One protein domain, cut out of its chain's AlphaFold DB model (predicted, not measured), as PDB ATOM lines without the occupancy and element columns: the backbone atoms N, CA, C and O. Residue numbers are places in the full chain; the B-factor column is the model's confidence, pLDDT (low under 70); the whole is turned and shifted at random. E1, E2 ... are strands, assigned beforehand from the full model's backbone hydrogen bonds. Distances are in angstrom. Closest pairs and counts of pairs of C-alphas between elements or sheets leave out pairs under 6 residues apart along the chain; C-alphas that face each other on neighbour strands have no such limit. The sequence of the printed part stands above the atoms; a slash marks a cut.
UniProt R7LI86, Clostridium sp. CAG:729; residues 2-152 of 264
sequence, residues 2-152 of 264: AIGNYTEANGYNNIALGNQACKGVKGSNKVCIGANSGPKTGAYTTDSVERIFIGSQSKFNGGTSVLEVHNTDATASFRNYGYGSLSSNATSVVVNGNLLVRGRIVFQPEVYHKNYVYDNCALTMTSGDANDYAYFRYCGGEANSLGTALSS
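Overview. This is residues 2 to 152 of the 264 residues of a protein of Clostridium sp. CAG:729 (UniProt R7LI86). There is little regular structure: five short strands, E1 to E5, lie side by side in one sheet, the chain winding in stacked turns through E1 to E3, and residues 96 to 152 loop away to a free tail, residues 142 to 152. The printed part has 151 residues, 21 in named strands, and no named helix: all strand. The mixed sheet's order, E1 E2 E3 E4 E5, is that along the chain. The whole is loose, radius of gyration of the C-alphas 20.4 A, spanning 75 by 39 by 31 A.

Arrangement. E1, residues 15 to 17, is parallel to E2, residues 30 to 33, with N 17 and O 32 within hydrogen-bond range at 2.8 A. E2 is parallel to E3, residues 50 to 54, with N 33 and O 53 at 2.8 A. E3, E4, residues 67 to 71, and E5, residues 92 to 95, form a meander, each the antiparallel neighbour of the one before; N 69 and O 52, and N 68 and O 94, are 2.8 A apart.

Along the chain. E1 begins at C-alpha 15 (-44.192, -25.192, -40.160); E5 ends at C-alpha 95 (-48.425, -20.488, -20.882). E3 measures 13.5 A, E4 13.4 A.

Size, cuts and confidence. The printed part has no cut; its four links are long. Model confidence is under 70 at residues 76 to 89, 104 and 106 to 150.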
ATOM      1  N   ALA A   2     -45.759 -28.950 -44.008       92.56
ATOM      2  CA  ALA A   2     -46.917 -29.502 -43.294       92.56
ATOM      3  C   ALA A   2     -46.798 -31.027 -43.180       92.56
ATOM      4  O   ALA A   2     -46.558 -31.695 -44.182       92.56
ATOM      5  N   ILE A   3     -46.954 -31.569 -41.970       95.31
ATOM      6  CA  ILE A   3     -46.868 -33.005 -41.682       95.31
ATOM      7  C   ILE A   3     -48.006 -33.389 -40.729       95.31
ATOM      8  O   ILE A   3     -47.995 -33.034 -39.551       95.31
ATOM      9  N   GLY A   4     -48.985 -34.142 -41.230       92.12
ATOM     10  CA  GLY A   4     -50.138 -34.601 -40.455       92.12
ATOM     11  C   GLY A   4     -51.440 -34.552 -41.251       92.12
ATOM     12  O   GLY A   4     -51.518 -33.957 -42.324       92.12
ATOM     13  N   ASN A   5     -52.487 -35.186 -40.721       93.19
ATOM     14  CA  ASN A   5     -53.808 -35.157 -41.346       93.19
ATOM     15  C   ASN A   5     -54.437 -33.753 -41.220       93.19
ATOM     16  O   ASN A   5     -54.267 -33.099 -40.191       93.19
ATOM     17  N   TYR A   6     -55.120 -33.265 -42.262       92.88
ATOM     18  CA  TYR A   6     -55.782 -31.945 -42.302       92.88
ATOM     19  C   TYR A   6     -54.908 -30.759 -41.844       92.88
ATOM     20  O   TYR A   6     -55.414 -29.787 -41.287       92.88
ATOM     21  N   THR A   7     -53.592 -30.878 -42.008       94.56
ATOM     22  CA  THR A   7     -52.604 -29.890 -41.570       94.56
ATOM     23  C   THR A   7     -52.368 -28.877 -42.678       94.56
ATOM     24  O   THR A   7     -52.257 -29.263 -43.840       94.56
ATOM     25  N   GLU A   8     -52.251 -27.599 -42.331       93.50
ATOM     26  CA  GLU A   8     -52.037 -26.530 -43.307       93.50
ATOM     27  C   GLU A   8     -50.774 -25.739 -42.961       93.50
ATOM     28  O   GLU A   8     -50.518 -25.418 -41.806       93.50
ATOM     29  N   ALA A   9     -49.978 -25.412 -43.977       92.25
ATOM     30  CA  ALA A   9     -48.826 -24.521 -43.854       92.25
ATOM     31  C   ALA A   9     -48.811 -23.557 -45.045       92.25
ATOM     32  O   ALA A   9     -47.896 -23.584 -45.866       92.25
ATOM     33  N   ASN A  10     -49.873 -22.756 -45.165       90.69
ATOM     34  CA  ASN A  10     -49.998 -21.725 -46.201       90.69
ATOM     35  C   ASN A  10     -49.106 -20.525 -45.860       90.69
ATOM     36  O   ASN A  10     -48.859 -20.300 -44.686       90.69
ATOM     37  N   GLY A  11     -48.667 -19.733 -46.839       89.31
ATOM     38  CA  GLY A  11     -47.765 -18.596 -46.598       89.31
ATOM     39  C   GLY A  11     -46.287 -18.997 -46.487       89.31
ATOM     40  O   GLY A  11     -45.918 -20.151 -46.714       89.31
ATOM     41  N   TYR A  12     -45.422 -18.033 -46.172       94.25
ATOM     42  CA  TYR A  12     -43.973 -18.243 -46.112       94.25
ATOM     43  C   TYR A  12     -43.518 -18.661 -44.709       94.25
ATOM     44  O   TYR A  12     -44.071 -18.220 -43.702       94.25
ATOM     45  N   ASN A  13     -42.490 -19.513 -44.641       95.31
ATOM     46  CA  ASN A  13     -41.836 -19.960 -43.400       95.31
ATOM     47  C   ASN A  13     -42.761 -20.624 -42.364       95.31
ATOM     48  O   ASN A  13     -42.414 -20.708 -41.188       95.31
ATOM     49  N   ASN A  14     -43.923 -21.122 -42.789       96.19
ATOM     50  CA  ASN A  14     -44.822 -21.836 -41.893       96.19
ATOM     51  C   ASN A  14     -44.412 -23.303 -41.745       96.19
ATOM     52  O   ASN A  14     -44.113 -23.995 -42.727       96.19
ATOM     53  N   ILE A  15     -44.440 -23.793 -40.508       97.44
ATOM     54  CA  ILE A  15     -44.192 -25.192 -40.160       97.44
ATOM     55  C   ILE A  15     -45.390 -25.699 -39.366       97.44
ATOM     56  O   ILE A  15     -45.754 -25.115 -38.354       97.44
ATOM     57  N   ALA A  16     -45.995 -26.794 -39.803       97.38
ATOM     58  CA  ALA A  16     -47.159 -27.373 -39.154       97.38
ATOM     59  C   ALA A  16     -46.965 -28.882 -38.969       97.38
ATOM     60  O   ALA A  16     -46.723 -29.604 -39.938       97.38
ATOM     61  N   LEU A  17     -47.049 -29.352 -37.725       97.81
ATOM     62  CA  LEU A  17     -46.826 -30.741 -37.336       97.81
ATOM     63  C   LEU A  17     -47.958 -31.231 -36.423       97.81
ATOM     64  O   LEU A  17     -48.081 -30.790 -35.281       97.81
ATOM     65  N   GLY A  18     -48.750 -32.189 -36.905       96.38
ATOM     66  CA  GLY A  18     -49.842 -32.829 -36.164       96.38
ATOM     67  C   GLY A  18     -51.227 -32.564 -36.756       96.38
ATOM     68  O   GLY A  18     -51.431 -31.615 -37.497       96.38
ATOM     69  N   ASN A  19     -52.205 -33.411 -36.419       96.62
ATOM     70  CA  ASN A  19     -53.555 -33.351 -36.994       96.62
ATOM     71  C   ASN A  19     -54.206 -31.962 -36.826       96.62
ATOM     72  O   ASN A  19     -54.364 -31.502 -35.697       96.62
ATOM     73  N   GLN A  20     -54.621 -31.317 -37.919       95.88
ATOM     74  CA  GLN A  20     -55.183 -29.955 -37.919       95.88
ATOM     75  C   GLN A  20     -54.260 -28.862 -37.343       95.88
ATOM     76  O   GLN A  20     -54.750 -27.822 -36.901       95.88
ATOM     77  N   ALA A  21     -52.938 -29.063 -37.321       97.12
ATOM     78  CA  ALA A  21     -52.005 -28.004 -36.934       97.12
ATOM     79  C   ALA A  21     -52.010 -26.864 -37.972       97.12
ATOM     80  O   ALA A  21     -52.083 -27.121 -39.176       97.12
ATOM     81  N   CYS A  22     -51.955 -25.612 -37.498       96.50
ATOM     82  CA  CYS A  22     -52.003 -24.385 -38.313       96.50
ATOM     83  C   CYS A  22     -53.200 -24.324 -39.295       96.50
ATOM     84  O   CYS A  22     -53.174 -23.579 -40.275       96.50
ATOM     85  N   LYS A  23     -54.273 -25.085 -39.044       94.81
ATOM     86  CA  LYS A  23     -55.441 -25.125 -39.927       94.81
ATOM     87  C   LYS A  23     -56.099 -23.746 -40.030       94.81
ATOM     88  O   LYS A  23     -56.452 -23.156 -39.010       94.81
ATOM     89  N   GLY A  24     -56.306 -23.257 -41.252       91.94
ATOM     90  CA  GLY A  24     -56.907 -21.952 -41.527       91.94
ATOM     91  C   GLY A  24     -55.944 -20.766 -41.414       91.94
ATOM     92  O   GLY A  24     -56.364 -19.627 -41.625       91.94
ATOM     93  N   VAL A  25     -54.661 -21.001 -41.116       95.00
ATOM     94  CA  VAL A  25     -53.636 -19.951 -41.112       95.00
ATOM     95  C   VAL A  25     -53.308 -19.560 -42.554       95.00
ATOM     96  O   VAL A  25     -53.002 -20.412 -43.388       95.00
ATOM     97  N   LYS A  26     -53.378 -18.257 -42.850       94.75
ATOM     98  CA  LYS A  26     -53.041 -17.638 -44.149       94.75
ATOM     99  C   LYS A  26     -51.804 -16.735 -44.081       94.75
ATOM    100  O   LYS A  26     -51.264 -16.371 -45.120       94.75
ATOM    101  N   GLY A  27     -51.403 -16.345 -42.872       94.00
ATOM    102  CA  GLY A  27     -50.220 -15.536 -42.601       94.00
ATOM    103  C   GLY A  27     -48.907 -16.305 -42.761       94.00
ATOM    104  O   GLY A  27     -48.901 -17.468 -43.151       94.00
ATOM    105  N   SER A  28     -47.790 -15.663 -42.430       95.56
ATOM    106  CA  SER A  28     -46.433 -16.236 -42.539       95.56
ATOM    107  C   SER A  28     -45.731 -16.296 -41.175       95.56
ATOM    108  O   SER A  28     -46.202 -15.685 -40.214       95.56
ATOM    109  N   ASN A  29     -44.598 -16.995 -41.076       96.50
ATOM    110  CA  ASN A  29     -43.762 -17.115 -39.868       96.50
ATOM    111  C   ASN A  29     -44.468 -17.754 -38.646       96.50
ATOM    112  O   ASN A  29     -44.336 -17.290 -37.513       96.50
ATOM    113  N   LYS A  30     -45.252 -18.814 -38.865       96.00
ATOM    114  CA  LYS A  30     -45.974 -19.569 -37.829       96.00
ATOM    115  C   LYS A  30     -45.460 -20.997 -37.731       96.00
ATOM    116  O   LYS A  30     -45.407 -21.716 -38.728       96.00
ATOM    117  N   VAL A  31     -45.156 -21.435 -36.516       97.69
ATOM    118  CA  VAL A  31     -44.799 -22.827 -36.232       97.69
ATOM    119  C   VAL A  31     -45.864 -23.433 -35.327       97.69
ATOM    120  O   VAL A  31     -46.008 -23.006 -34.191       97.69
ATOM    121  N   CYS A  32     -46.617 -24.420 -35.805       97.75
ATOM    122  CA  CYS A  32     -47.651 -25.119 -35.043       97.75
ATOM    123  C   CYS A  32     -47.246 -26.574 -34.806       97.75
ATOM    124  O   CYS A  32     -47.105 -27.342 -35.757       97.75
ATOM    125  N   ILE A  33     -47.076 -26.964 -33.544       97.75
ATOM    126  CA  ILE A  33     -46.661 -28.309 -33.141       97.75
ATOM    127  C   ILE A  33     -47.700 -28.880 -32.177       97.75
ATOM    128  O   ILE A  33     -47.769 -28.499 -31.011       97.75
ATOM    129  N   GLY A  34     -48.489 -29.840 -32.654       96.44
ATOM    130  CA  GLY A  34     -49.529 -30.520 -31.886       96.44
ATOM    131  C   GLY A  34     -50.888 -30.492 -32.580       96.44
ATOM    132  O   GLY A  34     -51.160 -29.656 -33.442       96.44
ATOM    133  N   ALA A  35     -51.769 -31.416 -32.197       95.38
ATOM    134  CA  ALA A  35     -53.087 -31.515 -32.815       95.38
ATOM    135  C   ALA A  35     -53.944 -30.273 -32.523       95.38
ATOM    136  O   ALA A  35     -54.091 -29.889 -31.365       95.38
ATOM    137  N   ASN A  36     -54.558 -29.679 -33.548       94.94
ATOM    138  CA  ASN A  36     -55.345 -28.443 -33.445       94.94
ATOM    139  C   ASN A  36     -54.571 -27.234 -32.880       94.94
ATOM    140  O   ASN A  36     -55.199 -26.321 -32.341       94.94
ATOM    141  N   SER A  37     -53.238 -27.256 -32.946       95.56
ATOM    142  CA  SER A  37     -52.388 -26.147 -32.505       95.56
ATOM    143  C   SER A  37     -52.385 -25.008 -33.524       95.56
ATOM    144  O   SER A  37     -52.539 -25.236 -34.727       95.56
ATOM    145  N   GLY A  38     -52.169 -23.786 -33.042       93.88
ATOM    146  CA  GLY A  38     -52.072 -22.595 -33.878       93.88
ATOM    147  C   GLY A  38     -53.302 -21.692 -33.817       93.88
ATOM    148  O   GLY A  38     -54.341 -22.058 -33.255       93.88
ATOM    149  N   PRO A  39     -53.191 -20.475 -34.370       92.06
ATOM    150  CA  PRO A  39     -54.229 -19.472 -34.250       92.06
ATOM    151  C   PRO A  39     -55.431 -19.846 -35.114       92.06
ATOM    152  O   PRO A  39     -55.288 -20.220 -36.275       92.06
ATOM    153  N   LYS A  40     -56.627 -19.715 -34.536       87.06
ATOM    154  CA  LYS A  40     -57.906 -19.985 -35.216       87.06
ATOM    155  C   LYS A  40     -58.681 -18.712 -35.546       87.06
ATOM    156  O   LYS A  40     -59.546 -18.722 -36.414       87.06
ATOM    157  N   THR A  41     -58.383 -17.622 -34.843       83.81
ATOM    158  CA  THR A  41     -59.061 -16.329 -34.965       83.81
ATOM    159  C   THR A  41     -58.077 -15.182 -34.729       83.81
ATOM    160  O   THR A  41     -56.976 -15.376 -34.210       83.81
ATOM    161  N   GLY A  42     -58.478 -13.971 -35.118       83.81
ATOM    162  CA  GLY A  42     -57.700 -12.752 -34.898       83.81
ATOM    163  C   GLY A  42     -56.534 -12.564 -35.872       83.81
ATOM    164  O   GLY A  42     -56.326 -13.347 -36.803       83.81
ATOM    165  N   ALA A  43     -55.761 -11.499 -35.639       83.81
ATOM    166  CA  ALA A  43     -54.667 -11.071 -36.514       83.81
ATOM    167  C   ALA A  43     -53.584 -12.148 -36.703       83.81
ATOM    168  O   ALA A  43     -52.975 -12.233 -37.764       83.81
ATOM    169  N   TYR A  44     -53.402 -13.039 -35.722       87.75
ATOM    170  CA  TYR A  44     -52.372 -14.082 -35.758       87.75
ATOM    171  C   TYR A  44     -52.605 -15.111 -36.873       87.75
ATOM    172  O   TYR A  44     -51.682 -15.827 -37.248       87.75
ATOM    173  N   THR A  45     -53.826 -15.189 -37.414       91.69
ATOM    174  CA  THR A  45     -54.158 -16.078 -38.539       91.69
ATOM    175  C   THR A  45     -53.676 -15.548 -39.888       91.69
ATOM    176  O   THR A  45     -53.474 -16.342 -40.806       91.69
ATOM    177  N   THR A  46     -53.481 -14.235 -40.029       94.31
ATOM    178  CA  THR A  46     -53.175 -13.573 -41.310       94.31
ATOM    179  C   THR A  46     -51.896 -12.738 -41.284       94.31
ATOM    180  O   THR A  46     -51.367 -12.430 -42.348       94.31
ATOM    181  N   ASP A  47     -51.372 -12.387 -40.108       92.19
ATOM    182  CA  ASP A  47     -50.146 -11.601 -39.985       92.19
ATOM    183  C   ASP A  47     -48.873 -12.407 -40.309       92.19
ATOM    184  O   ASP A  47     -48.883 -13.632 -40.462       92.19
ATOM    185  N   SER A  48     -47.741 -11.708 -40.378       92.56
ATOM    186  CA  SER A  48     -46.424 -12.310 -40.630       92.56
ATOM    187  C   SER A  48     -45.469 -12.192 -39.436       92.56
ATOM    188  O   SER A  48     -44.257 -12.202 -39.614       92.56
ATOM    189  N   VAL A  49     -45.999 -12.069 -38.216       91.19
ATOM    190  CA  VAL A  49     -45.185 -11.978 -36.990       91.19
ATOM    191  C   VAL A  49     -44.780 -13.374 -36.521       91.19
ATOM    192  O   VAL A  49     -45.612 -14.286 -36.522       91.19
ATOM    193  N   GLU A  50     -43.526 -13.543 -36.109       93.31
ATOM    194  CA  GLU A  50     -42.988 -14.833 -35.681       93.31
ATOM    195  C   GLU A  50     -43.691 -15.347 -34.417       93.31
ATOM    196  O   GLU A  50     -43.666 -14.711 -33.359       93.31
ATOM    197  N   ARG A  51     -44.339 -16.515 -34.525       93.50
ATOM    198  CA  ARG A  51     -44.958 -17.194 -33.377       93.50
ATOM    199  C   ARG A  51     -44.835 -18.708 -33.463       93.50
ATOM    200  O   ARG A  51     -45.078 -19.301 -34.517       93.50
ATOM    201  N   ILE A  52     -44.537 -19.326 -32.325       97.12
ATOM    202  CA  ILE A  52     -44.443 -20.778 -32.159       97.12
ATOM    203  C   ILE A  52     -45.522 -21.236 -31.181       97.12
ATOM    204  O   ILE A  52     -45.614 -20.730 -30.069       97.12
ATOM    205  N   PHE A  53     -46.315 -22.221 -31.581       96.88
ATOM    206  CA  PHE A  53     -47.415 -22.807 -30.827       96.88
ATOM    207  C   PHE A  53     -47.085 -24.269 -30.542       96.88
ATOM    208  O   PHE A  53     -46.949 -25.066 -31.472       96.88
ATOM    209  N   ILE A  54     -46.940 -24.630 -29.268       97.44
ATOM    210  CA  ILE A  54     -46.528 -25.968 -28.835       97.44
ATOM    211  C   ILE A  54     -47.603 -26.594 -27.944       97.44
ATOM    212  O   ILE A  54     -48.040 -26.022 -26.942       97.44
ATOM    213  N   GLY A  55     -48.001 -27.808 -28.309       96.19
ATOM    214  CA  GLY A  55     -49.096 -28.551 -27.700       96.19
ATOM    215  C   GLY A  55     -50.419 -28.321 -28.427       96.19
ATOM    216  O   GLY A  55     -50.585 -27.361 -29.175       96.19
ATOM    217  N   SER A  56     -51.383 -29.216 -28.201       95.06
ATOM    218  CA  SER A  56     -52.742 -29.026 -28.712       95.06
ATOM    219  C   SER A  56     -53.384 -27.761 -28.147       95.06
ATOM    220  O   SER A  56     -52.895 -27.211 -27.160       95.06
ATOM    221  N   GLN A  57     -54.524 -27.358 -28.711       91.94
ATOM    222  CA  GLN A  57     -55.365 -26.312 -28.124       91.94
ATOM    223  C   GLN A  57     -55.496 -26.504 -26.600       91.94
ATOM    224  O   GLN A  57     -55.771 -27.619 -26.132       91.94
ATOM    225  N   SER A  58     -55.257 -25.436 -25.834       92.19
ATOM    226  CA  SER A  58     -55.283 -25.504 -24.373       92.19
ATOM    227  C   SER A  58     -56.686 -25.856 -23.896       92.19
ATOM    228  O   SER A  58     -57.656 -25.168 -24.209       92.19
ATOM    229  N   LYS A  59     -56.801 -26.916 -23.093       92.50
ATOM    230  CA  LYS A  59     -58.065 -27.288 -22.441       92.50
ATOM    231  C   LYS A  59     -58.388 -26.415 -21.226       92.50
ATOM    232  O   LYS A  59     -59.511 -26.470 -20.747       92.50
ATOM    233  N   PHE A  60     -57.419 -25.648 -20.723       87.81
ATOM    234  CA  PHE A  60     -57.607 -24.796 -19.549       87.81
ATOM    235  C   PHE A  60     -58.437 -23.552 -19.883       87.81
ATOM    236  O   PHE A  60     -59.390 -23.243 -19.181       87.81
ATOM    237  N   ASN A  61     -58.104 -22.867 -20.981       84.38
ATOM    238  CA  ASN A  61     -58.741 -21.606 -21.375       84.38
ATOM    239  C   ASN A  61     -59.144 -21.540 -22.861       84.38
ATOM    240  O   ASN A  61     -59.546 -20.483 -23.339       84.38
ATOM    241  N   GLY A  62     -59.004 -22.632 -23.622       87.19
ATOM    242  CA  GLY A  62     -59.277 -22.641 -25.063       87.19
ATOM    243  C   GLY A  62     -58.205 -21.965 -25.926       87.19
ATOM    244  O   GLY A  62     -58.412 -21.848 -27.138       87.19
ATOM    245  N   GLY A  63     -57.079 -21.543 -25.334       87.50
ATOM    246  CA  GLY A  63     -55.955 -20.890 -26.007       87.50
ATOM    247  C   GLY A  63     -55.363 -21.710 -27.154       87.50
ATOM    248  O   GLY A  63     -55.559 -22.926 -27.239       87.50
ATOM    249  N   THR A  64     -54.645 -21.043 -28.059       90.94
ATOM    250  CA  THR A  64     -54.258 -21.599 -29.371       90.94
ATOM    251  C   THR A  64     -53.319 -22.805 -29.282       90.94
ATOM    252  O   THR A  64     -53.325 -23.678 -30.153       90.94
ATOM    253  N   SER A  65     -52.576 -22.902 -28.185       95.19
ATOM    254  CA  SER A  65     -51.814 -24.074 -27.761       95.19
ATOM    255  C   SER A  65     -51.581 -24.030 -26.250       95.19
ATOM    256  O   SER A  65     -51.950 -23.064 -25.582       95.19
ATOM    257  N   VAL A  66     -50.979 -25.077 -25.683       95.94
ATOM    258  CA  VAL A  66     -50.581 -25.090 -24.262       95.94
ATOM    259  C   VAL A  66     -49.503 -24.036 -23.985       95.94
ATOM    260  O   VAL A  66     -49.569 -23.342 -22.970       95.94
ATOM    261  N   LEU A  67     -48.539 -23.909 -24.895       95.56
ATOM    262  CA  LEU A  67     -47.423 -22.974 -24.822       95.56
ATOM    263  C   LEU A  67     -47.333 -22.177 -26.121       95.56
ATOM    264  O   LEU A  67     -47.418 -22.762 -27.202       95.56
ATOM    265  N   GLU A  68     -47.128 -20.871 -26.019       93.62
ATOM    266  CA  GLU A  68     -46.903 -19.984 -27.156       93.62
ATOM    267  C   GLU A  68     -45.610 -19.193 -26.938       93.62
ATOM    268  O   GLU A  68     -45.366 -18.687 -25.846       93.62
ATOM    269  N   VAL A  69     -44.783 -19.073 -27.973       94.25
ATOM    270  CA  VAL A  69     -43.599 -18.209 -27.990       94.25
ATOM    271  C   VAL A  69     -43.850 -17.136 -29.028       94.25
ATOM    272  O   VAL A  69     -44.052 -17.439 -30.204       94.25
ATOM    273  N   HIS A  70     -43.918 -15.890 -28.583       89.81
ATOM    274  CA  HIS A  70     -44.157 -14.735 -29.433       89.81
ATOM    275  C   HIS A  70     -42.850 -13.966 -29.532       89.81
ATOM    276  O   HIS A  70     -42.281 -13.612 -28.504       89.81
ATOM    277  N   ASN A  71     -42.392 -13.709 -30.752       88.94
ATOM    278  CA  ASN A  71     -41.229 -12.874 -31.019       88.94
ATOM    279  C   ASN A  71     -41.669 -11.739 -31.942       88.94
ATOM    280  O   ASN A  71     -42.128 -11.966 -33.063       88.94
ATOM    281  N   THR A  72     -41.657 -10.517 -31.428       83.31
ATOM    282  CA  THR A  72     -42.286  -9.378 -32.095       83.31
ATOM    283  C   THR A  72     -41.653  -8.078 -31.641       83.31
ATOM    284  O   THR A  72     -41.289  -7.942 -30.483       83.31
ATOM    285  N   ASP A  73     -41.597  -7.089 -32.526       82.06
ATOM    286  CA  ASP A  73     -41.185  -5.726 -32.171       82.06
ATOM    287  C   ASP A  73     -42.345  -4.892 -31.602       82.06
ATOM    288  O   ASP A  73     -42.171  -3.738 -31.211       82.06
ATOM    289  N   ALA A  74     -43.558  -5.458 -31.563       76.44
ATOM    290  CA  ALA A  74     -44.713  -4.796 -30.976       76.44
ATOM    291  C   ALA A  74     -44.486  -4.537 -29.481       76.44
ATOM    292  O   ALA A  74     -43.928  -5.365 -28.771       76.44
ATOM    293  N   THR A  75     -44.985  -3.415 -28.973       70.25
ATOM    294  CA  THR A  75     -44.996  -3.122 -27.535       70.25
ATOM    295  C   THR A  75     -46.296  -3.622 -26.908       70.25
ATOM    296  O   THR A  75     -47.374  -3.308 -27.417       70.25
ATOM    297  N   ALA A  76     -46.226  -4.342 -25.790       59.78
ATOM    298  CA  ALA A  76     -47.399  -4.734 -25.010       59.78
ATOM    299  C   ALA A  76     -47.474  -3.903 -23.729       59.78
ATOM    300  O   ALA A  76     -46.521  -3.819 -22.965       59.78
ATOM    301  N   SER A  77     -48.637  -3.306 -23.464       55.09
ATOM    302  CA  SER A  77     -48.920  -2.694 -22.164       55.09
ATOM    303  C   SER A  77     -49.596  -3.738 -21.279       55.09
ATOM    304  O   SER A  77     -50.780  -4.018 -21.451       55.09
ATOM    305  N   PHE A  78     -48.867  -4.326 -20.327       50.91
ATOM    306  CA  PHE A  78     -49.435  -5.340 -19.423       50.91
ATOM    307  C   PHE A  78     -50.389  -4.749 -18.361       50.91
ATOM    308  O   PHE A  78     -51.071  -5.497 -17.659       50.91
ATOM    309  N   ARG A  79     -50.479  -3.411 -18.255       43.25
ATOM    310  CA  ARG A  79     -51.509  -2.656 -17.514       43.25
ATOM    311  C   ARG A  79     -51.356  -1.153 -17.765       43.25
ATOM    312  O   ARG A  79     -50.238  -0.657 -17.815       43.25
ATOM    313  N   ASN A  80     -52.467  -0.422 -17.872       39.53
ATOM    314  CA  ASN A  80     -52.469   1.040 -17.954       39.53
ATOM    315  C   ASN A  80     -52.714   1.615 -16.547       39.53
ATOM    316  O   ASN A  80     -53.850   1.653 -16.083       39.53
ATOM    317  N   TYR A  81     -51.649   1.998 -15.842       44.38
ATOM    318  CA  TYR A  81     -51.737   2.785 -14.608       44.38
ATOM    319  C   TYR A  81     -51.262   4.197 -14.934       44.38
ATOM    320  O   TYR A  81     -50.238   4.345 -15.591       44.38
ATOM    321  N   GLY A  82     -52.002   5.220 -14.501       41.16
ATOM    322  CA  GLY A  82     -51.858   6.638 -14.879       41.16
ATOM    323  C   GLY A  82     -50.528   7.353 -14.564       41.16
ATOM    324  O   GLY A  82     -50.545   8.562 -14.374       41.16
ATOM    325  N   TYR A  83     -49.400   6.639 -14.520       39.66
ATOM    326  CA  TYR A  83     -48.022   7.137 -14.420       39.66
ATOM    327  C   TYR A  83     -47.153   6.798 -15.652       39.66
ATOM    328  O   TYR A  83     -45.937   6.970 -15.620       39.66
ATOM    329  N   GLY A  84     -47.773   6.373 -16.757       43.00
ATOM    330  CA  GLY A  84     -47.100   6.048 -18.017       43.00
ATOM    331  C   GLY A  84     -47.060   4.543 -18.274       43.00
ATOM    332  O   GLY A  84     -46.882   3.742 -17.359       43.00
ATOM    333  N   SER A  85     -47.267   4.148 -19.531       42.41
ATOM    334  CA  SER A  85     -47.141   2.748 -19.932       42.41
ATOM    335  C   SER A  85     -45.664   2.359 -19.945       42.41
ATOM    336  O   SER A  85     -44.862   3.001 -20.623       42.41
ATOM    337  N   LEU A  86     -45.300   1.307 -19.211       43.19
ATOM    338  CA  LEU A  86     -44.016   0.645 -19.418       43.19
ATOM    339  C   LEU A  86     -44.085  -0.027 -20.792       43.19
ATOM    340  O   LEU A  86     -44.813  -1.005 -20.964       43.19
ATOM    341  N   SER A  87     -43.366   0.509 -21.781       48.00
ATOM    342  CA  SER A  87     -43.262  -0.113 -23.100       48.00
ATOM    343  C   SER A  87     -42.365  -1.348 -23.003       48.00
ATOM    344  O   SER A  87     -41.169  -1.286 -23.289       48.00
ATOM    345  N   SER A  88     -42.908  -2.477 -22.560       55.12
ATOM    346  CA  SER A  88     -42.217  -3.747 -22.732       55.12
ATOM    347  C   SER A  88     -42.455  -4.255 -24.148       55.12
ATOM    348  O   SER A  88     -43.560  -4.182 -24.697       55.12
ATOM    349  N   ASN A  89     -41.386  -4.750 -24.763       64.62
ATOM    350  CA  ASN A  89     -41.474  -5.546 -25.975       64.62
ATOM    351  C   ASN A  89     -42.449  -6.723 -25.703       64.62
ATOM    352  O   ASN A  89     -42.371  -7.366 -24.657       64.62
ATOM    353  N   ALA A  90     -43.405  -6.963 -26.602       70.50
ATOM    354  CA  ALA A  90     -44.422  -8.014 -26.498       70.50
ATOM    355  C   ALA A  90     -43.863  -9.427 -26.762       70.50
ATOM    356  O   ALA A  90     -44.603 -10.413 -26.695       70.50
ATOM    357  N   THR A  91     -42.561  -9.530 -27.037       82.88
ATOM    358  CA  THR A  91     -41.800 -10.775 -27.060       82.88
ATOM    359  C   THR A  91     -41.930 -11.463 -25.712       82.88
ATOM    360  O   THR A  91     -41.540 -10.934 -24.671       82.88
ATOM    361  N   SER A  92     -42.564 -12.627 -25.720       83.56
ATOM    362  CA  SER A  92     -42.998 -13.292 -24.500       83.56
ATOM    363  C   SER A  92     -43.259 -14.773 -24.728       83.56
ATOM    364  O   SER A  92     -43.486 -15.237 -25.846       83.56
ATOM    365  N   VAL A  93     -43.233 -15.521 -23.628       88.88
ATOM    366  CA  VAL A  93     -43.714 -16.898 -23.586       88.88
ATOM    367  C   VAL A  93     -45.046 -16.903 -22.845       88.88
ATOM    368  O   VAL A  93     -45.108 -16.538 -21.672       88.88
ATOM    369  N   VAL A  94     -46.108 -17.319 -23.528       86.62
ATOM    370  CA  VAL A  94     -47.458 -17.437 -22.972       86.62
ATOM    371  C   VAL A  94     -47.715 -18.895 -22.617       86.62
ATOM    372  O   VAL A  94     -47.680 -19.774 -23.477       86.62
ATOM    373  N   VAL A  95     -48.008 -19.160 -21.345       91.81
ATOM    374  CA  VAL A  95     -48.425 -20.488 -20.882       91.81
ATOM    375  C   VAL A  95     -49.927 -20.448 -20.620       91.81
ATOM    376  O   VAL A  95     -50.382 -19.853 -19.651       91.81
ATOM    377  N   ASN A  96     -50.705 -21.078 -21.499       86.81
ATOM    378  CA  ASN A  96     -52.165 -21.147 -21.380       86.81
ATOM    379  C   ASN A  96     -52.641 -22.228 -20.399       86.81
ATOM    380  O   ASN A  96     -53.842 -22.367 -20.194       86.81
ATOM    381  N   GLY A  97     -51.737 -23.052 -19.870       85.38
ATOM    382  CA  GLY A  97     -52.012 -24.049 -18.836       85.38
ATOM    383  C   GLY A  97     -51.142 -23.835 -17.598       85.38
ATOM    384  O   GLY A  97     -50.538 -22.782 -17.417       85.38
ATOM    385  N   ASN A  98     -51.036 -24.863 -16.758       85.56
ATOM    386  CA  ASN A  98     -50.163 -24.810 -15.588       85.56
ATOM    387  C   ASN A  98     -48.709 -25.085 -15.983       85.56
ATOM    388  O   ASN A  98     -48.414 -26.102 -16.614       85.56
ATOM    389  N   LEU A  99     -47.791 -24.226 -15.537       88.94
ATOM    390  CA  LEU A  99     -46.359 -24.500 -15.588       88.94
ATOM    391  C   LEU A  99     -45.930 -25.205 -14.294       88.94
ATOM    392  O   LEU A  99     -45.671 -24.563 -13.280       88.94
ATOM    393  N   LEU A 100     -45.851 -26.537 -14.326       83.88
ATOM    394  CA  LEU A 100     -45.303 -27.315 -13.212       83.88
ATOM    395  C   LEU A 100     -43.778 -27.422 -13.348       83.88
ATOM    396  O   LEU A 100     -43.271 -28.276 -14.078       83.88
ATOM    397  N   VAL A 101     -43.041 -26.586 -12.618       82.56
ATOM    398  CA  VAL A 101     -41.573 -26.661 -12.558       82.56
ATOM    399  C   VAL A 101     -41.164 -27.520 -11.365       82.56
ATOM    400  O   VAL A 101     -41.351 -27.132 -10.219       82.56
ATOM    401  N   ARG A 102     -40.597 -28.706 -11.624       74.88
ATOM    402  CA  ARG A 102     -40.050 -29.577 -10.562       74.88
ATOM    403  C   ARG A 102     -38.665 -29.135 -10.067       74.88
ATOM    404  O   ARG A 102     -38.234 -29.566  -9.005       74.88
ATOM    405  N   GLY A 103     -37.958 -28.329 -10.859       74.00
ATOM    406  CA  GLY A 103     -36.644 -27.767 -10.537       74.00
ATOM    407  C   GLY A 103     -36.707 -26.313 -10.058       74.00
ATOM    408  O   GLY A 103     -37.772 -25.789  -9.747       74.00
ATOM    409  N   ARG A 104     -35.549 -25.642 -10.020       62.94
ATOM    410  CA  ARG A 104     -35.454 -24.205  -9.711       62.94
ATOM    411  C   ARG A 104     -35.723 -23.355 -10.955       62.94
ATOM    412  O   ARG A 104     -35.296 -23.720 -12.046       62.94
ATOM    413  N   ILE A 105     -36.355 -22.199 -10.760       75.81
ATOM    414  CA  ILE A 105     -36.451 -21.128 -11.761       75.81
ATOM    415  C   ILE A 105     -35.318 -20.132 -11.480       75.81
ATOM    416  O   ILE A 105     -35.178 -19.674 -10.346       75.81
ATOM    417  N   VAL A 106     -34.494 -19.827 -12.483       61.09
ATOM    418  CA  VAL A 106     -33.373 -18.876 -12.381       61.09
ATOM    419  C   VAL A 106     -33.625 -17.718 -13.344       61.09
ATOM    420  O   VAL A 106     -33.870 -17.953 -14.525       61.09
ATOM    421  N   PHE A 107     -33.552 -16.480 -12.845       68.69
ATOM    422  CA  PHE A 107     -33.651 -15.254 -13.642       68.69
ATOM    423  C   PHE A 107     -32.278 -14.577 -13.704       68.69
ATOM    424  O   PHE A 107     -31.677 -14.330 -12.659       68.69
ATOM    425  N   GLN A 108     -31.793 -14.267 -14.908       57.56
ATOM    426  CA  GLN A 108     -30.589 -13.462 -15.129       57.56
ATOM    427  C   GLN A 108     -30.964 -12.267 -16.017       57.56
ATOM    428  O   GLN A 108     -30.994 -12.410 -17.238       57.56
ATOM    429  N   PRO A 109     -31.320 -11.118 -15.429       59.59
ATOM    430  CA  PRO A 109     -31.583  -9.909 -16.200       59.59
ATOM    431  C   PRO A 109     -30.286  -9.412 -16.854       59.59
ATOM    432  O   PRO A 109     -29.224  -9.385 -16.229       59.59
ATOM    433  N   GLU A 110     -30.354  -9.060 -18.137       49.62
ATOM    434  CA  GLU A 110     -29.217  -8.526 -18.887       49.62
ATOM    435  C   GLU A 110     -29.093  -7.019 -18.612       49.62
ATOM    436  O   GLU A 110     -29.959  -6.227 -18.981       49.62
ATOM    437  N   VAL A 111     -28.033  -6.615 -17.907       51.16
ATOM    438  CA  VAL A 111     -27.855  -5.234 -17.435       51.16
ATOM    439  C   VAL A 111     -27.055  -4.426 -18.459       51.16
ATOM    440  O   VAL A 111     -25.824  -4.484 -18.473       51.16
ATOM    441  N   TYR A 112     -27.728  -3.609 -19.273       50.12
ATOM    442  CA  TYR A 112     -27.082  -2.529 -20.024       50.12
ATOM    443  C   TYR A 112     -27.401  -1.164 -19.391       50.12
ATOM    444  O   TYR A 112     -28.516  -0.666 -19.467       50.12
ATOM    445  N   HIS A 113     -26.345  -0.559 -18.831       43.00
ATOM    446  CA  HIS A 113     -26.155   0.860 -18.476       43.00
ATOM    447  C   HIS A 113     -26.311   1.328 -17.006       43.00
ATOM    448  O   HIS A 113     -27.380   1.402 -16.418       43.00
ATOM    449  N   LYS A 114     -25.133   1.718 -16.484       47.41
ATOM    450  CA  LYS A 114     -24.742   2.651 -15.407       47.41
ATOM    451  C   LYS A 114     -25.795   3.120 -14.380       47.41
ATOM    452  O   LYS A 114     -26.643   3.961 -14.649       47.41
ATOM    453  N   ASN A 115     -25.489   2.738 -13.137       46.28
ATOM    454  CA  ASN A 115     -25.796   3.386 -11.851       46.28
ATOM    455  C   ASN A 115     -27.187   3.201 -11.231       46.28
ATOM    456  O   ASN A 115     -27.393   3.687 -10.122       46.28
ATOM    457  N   TYR A 116     -28.072   2.408 -11.834       48.62
ATOM    458  CA  TYR A 116     -29.260   1.890 -11.151       48.62
ATOM    459  C   TYR A 116     -29.440   0.405 -11.477       48.62
ATOM    460  O   TYR A 116     -29.593   0.041 -12.638       48.62
ATOM    461  N   VAL A 117     -29.403  -0.460 -10.456       47.56
ATOM    462  CA  VAL A 117     -29.864  -1.851 -10.582       47.56
ATOM    463  C   VAL A 117     -31.324  -1.857 -10.188       47.56
ATOM    464  O   VAL A 117     -31.662  -1.656  -9.020       47.56
ATOM    465  N   TYR A 118     -32.173  -2.076 -11.177       50.47
ATOM    466  CA  TYR A 118     -33.597  -2.181 -10.983       50.47
ATOM    467  C   TYR A 118     -34.139  -3.401 -11.756       50.47
ATOM    468  O   TYR A 118     -34.841  -3.250 -12.745       50.47
ATOM    469  N   ASP A 119     -33.913  -4.609 -11.219       46.84
ATOM    470  CA  ASP A 119     -34.571  -5.848 -11.666       46.84
ATOM    471  C   ASP A 119     -35.696  -6.335 -10.741       46.84
ATOM    472  O   ASP A 119     -35.454  -6.732  -9.597       46.84
ATOM    473  N   ASN A 120     -36.940  -6.328 -11.223       50.59
ATOM    474  CA  ASN A 120     -37.951  -7.229 -10.681       50.59
ATOM    475  C   ASN A 120     -38.642  -8.024 -11.774       50.59
ATOM    476  O   ASN A 120     -39.356  -7.480 -12.607       50.59
ATOM    477  N   CYS A 121     -38.391  -9.330 -11.742       50.28
ATOM    478  CA  CYS A 121     -38.555 -10.214 -12.886       50.28
ATOM    479  C   CYS A 121     -39.589 -11.335 -12.672       50.28
ATOM    480  O   CYS A 121     -39.702 -12.180 -13.555       50.28
ATOM    481  N   ALA A 122     -40.317 -11.410 -11.542       50.50
ATOM    482  CA  ALA A 122     -41.123 -12.607 -11.246       50.50
ATOM    483  C   ALA A 122     -42.466 -12.404 -10.519       50.50
ATOM    484  O   ALA A 122     -42.487 -11.936  -9.383       50.50
ATOM    485  N   LEU A 123     -43.518 -12.886 -11.217       54.72
ATOM    486  CA  LEU A 123     -44.785 -13.535 -10.816       54.72
ATOM    487  C   LEU A 123     -45.003 -13.970  -9.366       54.72
ATOM    488  O   LEU A 123     -44.609 -15.090  -9.050       54.72
ATOM    489  N   THR A 124     -45.715 -13.225  -8.535       47.50
ATOM    490  CA  THR A 124     -46.127 -13.747  -7.238       47.50
ATOM    491  C   THR A 124     -47.660 -13.446  -7.093       47.50
ATOM    492  O   THR A 124     -48.100 -12.330  -7.352       47.50
ATOM    493  N   MET A 125     -48.492 -14.476  -6.823       50.41
ATOM    494  CA  MET A 125     -49.963 -14.551  -6.603       50.41
ATOM    495  C   MET A 125     -50.493 -14.314  -5.172       50.41
ATOM    496  O   MET A 125     -50.611 -15.260  -4.405       50.41
ATOM    497  N   THR A 126     -50.885 -13.101  -4.791       45.34
ATOM    498  CA  THR A 126     -51.579 -12.794  -3.532       45.34
ATOM    499  C   THR A 126     -53.110 -13.176  -3.533       45.34
ATOM    500  O   THR A 126     -53.880 -12.374  -4.036       45.34
ATOM    501  N   SER A 127     -53.595 -14.275  -2.901       40.84
ATOM    502  CA  SER A 127     -55.030 -14.551  -2.571       40.84
ATOM    503  C   SER A 127     -55.376 -14.614  -1.057       40.84
ATOM    504  O   SER A 127     -54.753 -15.334  -0.271       40.84
ATOM    505  N   GLY A 128     -56.391 -13.832  -0.661       40.78
ATOM    506  CA  GLY A 128     -56.968 -13.718   0.691       40.78
ATOM    507  C   GLY A 128     -58.387 -14.244   0.758       40.78
ATOM    508  O   GLY A 128     -59.078 -14.179  -0.249       40.78
ATOM    509  N   ASP A 129     -58.897 -14.778   1.865       50.28
ATOM    510  CA  ASP A 129     -58.452 -14.708   3.259       50.28
ATOM    511  C   ASP A 129     -58.234 -16.114   3.844       50.28
ATOM    512  O   ASP A 129     -59.103 -16.670   4.505       50.28
ATOM    513  N   ALA A 130     -57.073 -16.700   3.541       50.53
ATOM    514  CA  ALA A 130     -56.292 -17.629   4.375       50.53
ATOM    515  C   ALA A 130     -55.098 -18.152   3.550       50.53
ATOM    516  O   ALA A 130     -54.935 -19.346   3.334       50.53
ATOM    517  N   ASN A 131     -54.277 -17.199   3.100       52.41
ATOM    518  CA  ASN A 131     -52.893 -17.330   2.644       52.41
ATOM    519  C   ASN A 131     -52.567 -18.353   1.552       52.41
ATOM    520  O   ASN A 131     -51.832 -19.304   1.800       52.41
ATOM    521  N   ASP A 132     -52.914 -18.014   0.315       48.06
ATOM    522  CA  ASP A 132     -52.061 -18.383  -0.816       48.06
ATOM    523  C   ASP A 132     -51.695 -17.108  -1.528       48.06
ATOM    524  O   ASP A 132     -52.435 -16.646  -2.397       48.06
ATOM    525  N   TYR A 133     -50.620 -16.482  -1.038       43.66
ATOM    526  CA  TYR A 133     -50.269 -15.144  -1.419       43.66
ATOM    527  C   TYR A 133     -48.853 -15.027  -1.972       43.66
ATOM    528  O   TYR A 133     -47.903 -15.591  -1.443       43.66
ATOM    529  N   ALA A 134     -48.668 -14.211  -2.990       47.44
ATOM    530  CA  ALA A 134     -47.431 -14.116  -3.674       47.44
ATOM    531  C   ALA A 134     -47.233 -12.646  -4.122       47.44
ATOM    532  O   ALA A 134     -48.102 -11.967  -4.651       47.44
ATOM    533  N   TYR A 135     -46.082 -12.119  -3.701       45.59
ATOM    534  CA  TYR A 135     -45.605 -10.742  -3.710       45.59
ATOM    535  C   TYR A 135     -44.505 -10.390  -4.752       45.59
ATOM    536  O   TYR A 135     -43.468 -11.054  -4.809       45.59
ATOM    537  N   PHE A 136     -44.687  -9.320  -5.535       50.12
ATOM    538  CA  PHE A 136     -43.653  -8.759  -6.420       50.12
ATOM    539  C   PHE A 136     -42.907  -7.597  -5.772       50.12
ATOM    540  O   PHE A 136     -43.519  -6.694  -5.201       50.12
ATOM    541  N   ARG A 137     -41.583  -7.593  -5.922       46.88
ATOM    542  CA  ARG A 137     -40.686  -6.530  -5.463       46.88
ATOM    543  C   ARG A 137     -40.603  -5.454  -6.566       46.88
ATOM    544  O   ARG A 137     -40.918  -5.718  -7.722       46.88
ATOM    545  N   TYR A 138     -40.252  -4.216  -6.222       51.53
ATOM    546  CA  TYR A 138     -40.050  -3.153  -7.212       51.53
ATOM    547  C   TYR A 138     -38.587  -2.837  -7.387       51.53
ATOM    548  O   TYR A 138     -37.755  -2.990  -6.491       51.53
ATOM    549  N   CYS A 139     -38.347  -2.297  -8.564       53.09
ATOM    550  CA  CYS A 139     -37.098  -1.766  -8.993       53.09
ATOM    551  C   CYS A 139     -37.367  -0.345  -9.481       53.09
ATOM    552  O   CYS A 139     -37.683  -0.099 -10.637       53.09
ATOM    553  N   GLY A 140     -37.387   0.549  -8.486       50.09
ATOM    554  CA  GLY A 140     -37.763   1.955  -8.606       50.09
ATOM    555  C   GLY A 140     -38.502   2.510  -7.383       50.09
ATOM    556  O   GLY A 140     -39.499   3.184  -7.574       50.09
ATOM    557  N   GLY A 141     -38.050   2.219  -6.149       43.97
ATOM    558  CA  GLY A 141     -38.631   2.748  -4.892       43.97
ATOM    559  C   GLY A 141     -40.023   2.176  -4.547       43.97
ATOM    560  O   GLY A 141     -40.805   1.846  -5.417       43.97
ATOM    561  N   GLU A 142     -40.415   1.949  -3.300       45.72
ATOM    562  CA  GLU A 142     -39.877   2.408  -2.030       45.72
ATOM    563  C   GLU A 142     -39.686   1.220  -1.083       45.72
ATOM    564  O   GLU A 142     -40.593   0.418  -0.848       45.72
ATOM    565  N   ALA A 143     -38.505   1.145  -0.474       49.84
ATOM    566  CA  ALA A 143     -38.322   0.433   0.778       49.84
ATOM    567  C   ALA A 143     -39.063   1.203   1.883       49.84
ATOM    568  O   ALA A 143     -38.446   1.921   2.662       49.84
ATOM    569  N   ASN A 144     -40.385   1.063   1.950       51.38
ATOM    570  CA  ASN A 144     -41.195   1.623   3.033       51.38
ATOM    571  C   ASN A 144     -41.656   0.552   4.028       51.38
ATOM    572  O   ASN A 144     -42.754   0.589   4.569       51.38
ATOM    573  N   SER A 145     -40.751  -0.375   4.341       47.69
ATOM    574  CA  SER A 145     -40.819  -1.162   5.568       47.69
ATOM    575  C   SER A 145     -39.441  -1.135   6.245       47.69
ATOM    576  O   SER A 145     -38.564  -1.927   5.911       47.69
ATOM    577  N   LEU A 146     -39.256  -0.187   7.176       44.00
ATOM    578  CA  LEU A 146     -38.143  -0.113   8.148       44.00
ATOM    579  C   LEU A 146     -36.733   0.219   7.600       44.00
ATOM    580  O   LEU A 146     -35.737  -0.188   8.194       44.00
ATOM    581  N   GLY A 147     -36.626   0.962   6.490       46.00
ATOM    582  CA  GLY A 147     -35.386   1.044   5.701       46.00
ATOM    583  C   GLY A 147     -34.800   2.423   5.379       46.00
ATOM    584  O   GLY A 147     -33.879   2.475   4.567       46.00
ATOM    585  N   THR A 148     -35.235   3.536   5.988       50.66
ATOM    586  CA  THR A 148     -34.278   4.650   6.111       50.66
ATOM    587  C   THR A 148     -33.255   4.192   7.135       50.66
ATOM    588  O   THR A 148     -33.564   4.063   8.316       50.66
ATOM    589  N   ALA A 149     -32.059   3.842   6.662       53.31
ATOM    590  CA  ALA A 149     -30.935   3.507   7.519       53.31
ATOM    591  C   ALA A 149     -30.902   4.493   8.696       53.31
ATOM    592  O   ALA A 149     -30.865   5.706   8.474       53.31
ATOM    593  N   LEU A 150     -30.953   3.966   9.925       63.91
ATOM    594  CA  LEU A 150     -30.847   4.691  11.198       63.91
ATOM    595  C   LEU A 150     -29.443   5.310  11.347       63.91
ATOM    596  O   LEU A 150     -28.718   5.061  12.308       63.91
ATOM    597  N   SER A 151     -29.013   6.077  10.350       73.81
ATOM    598  CA  SER A 151     -27.721   6.729  10.295       73.81
ATOM    599  C   SER A 151     -27.710   7.837  11.342       73.81
ATOM    600  O   SER A 151     -28.438   8.826  11.282       73.81
ATOM    601  N   SER A 152     -26.921   7.616  12.388       83.12
ATOM    602  CA  SER A 152     -26.832   8.516  13.533       83.12
ATOM    603  C   SER A 152     -25.484   9.231  13.631       83.12
ATOM    604  O   SER A 152     -25.340  10.081  14.514       83.12
TER     605      SER A 152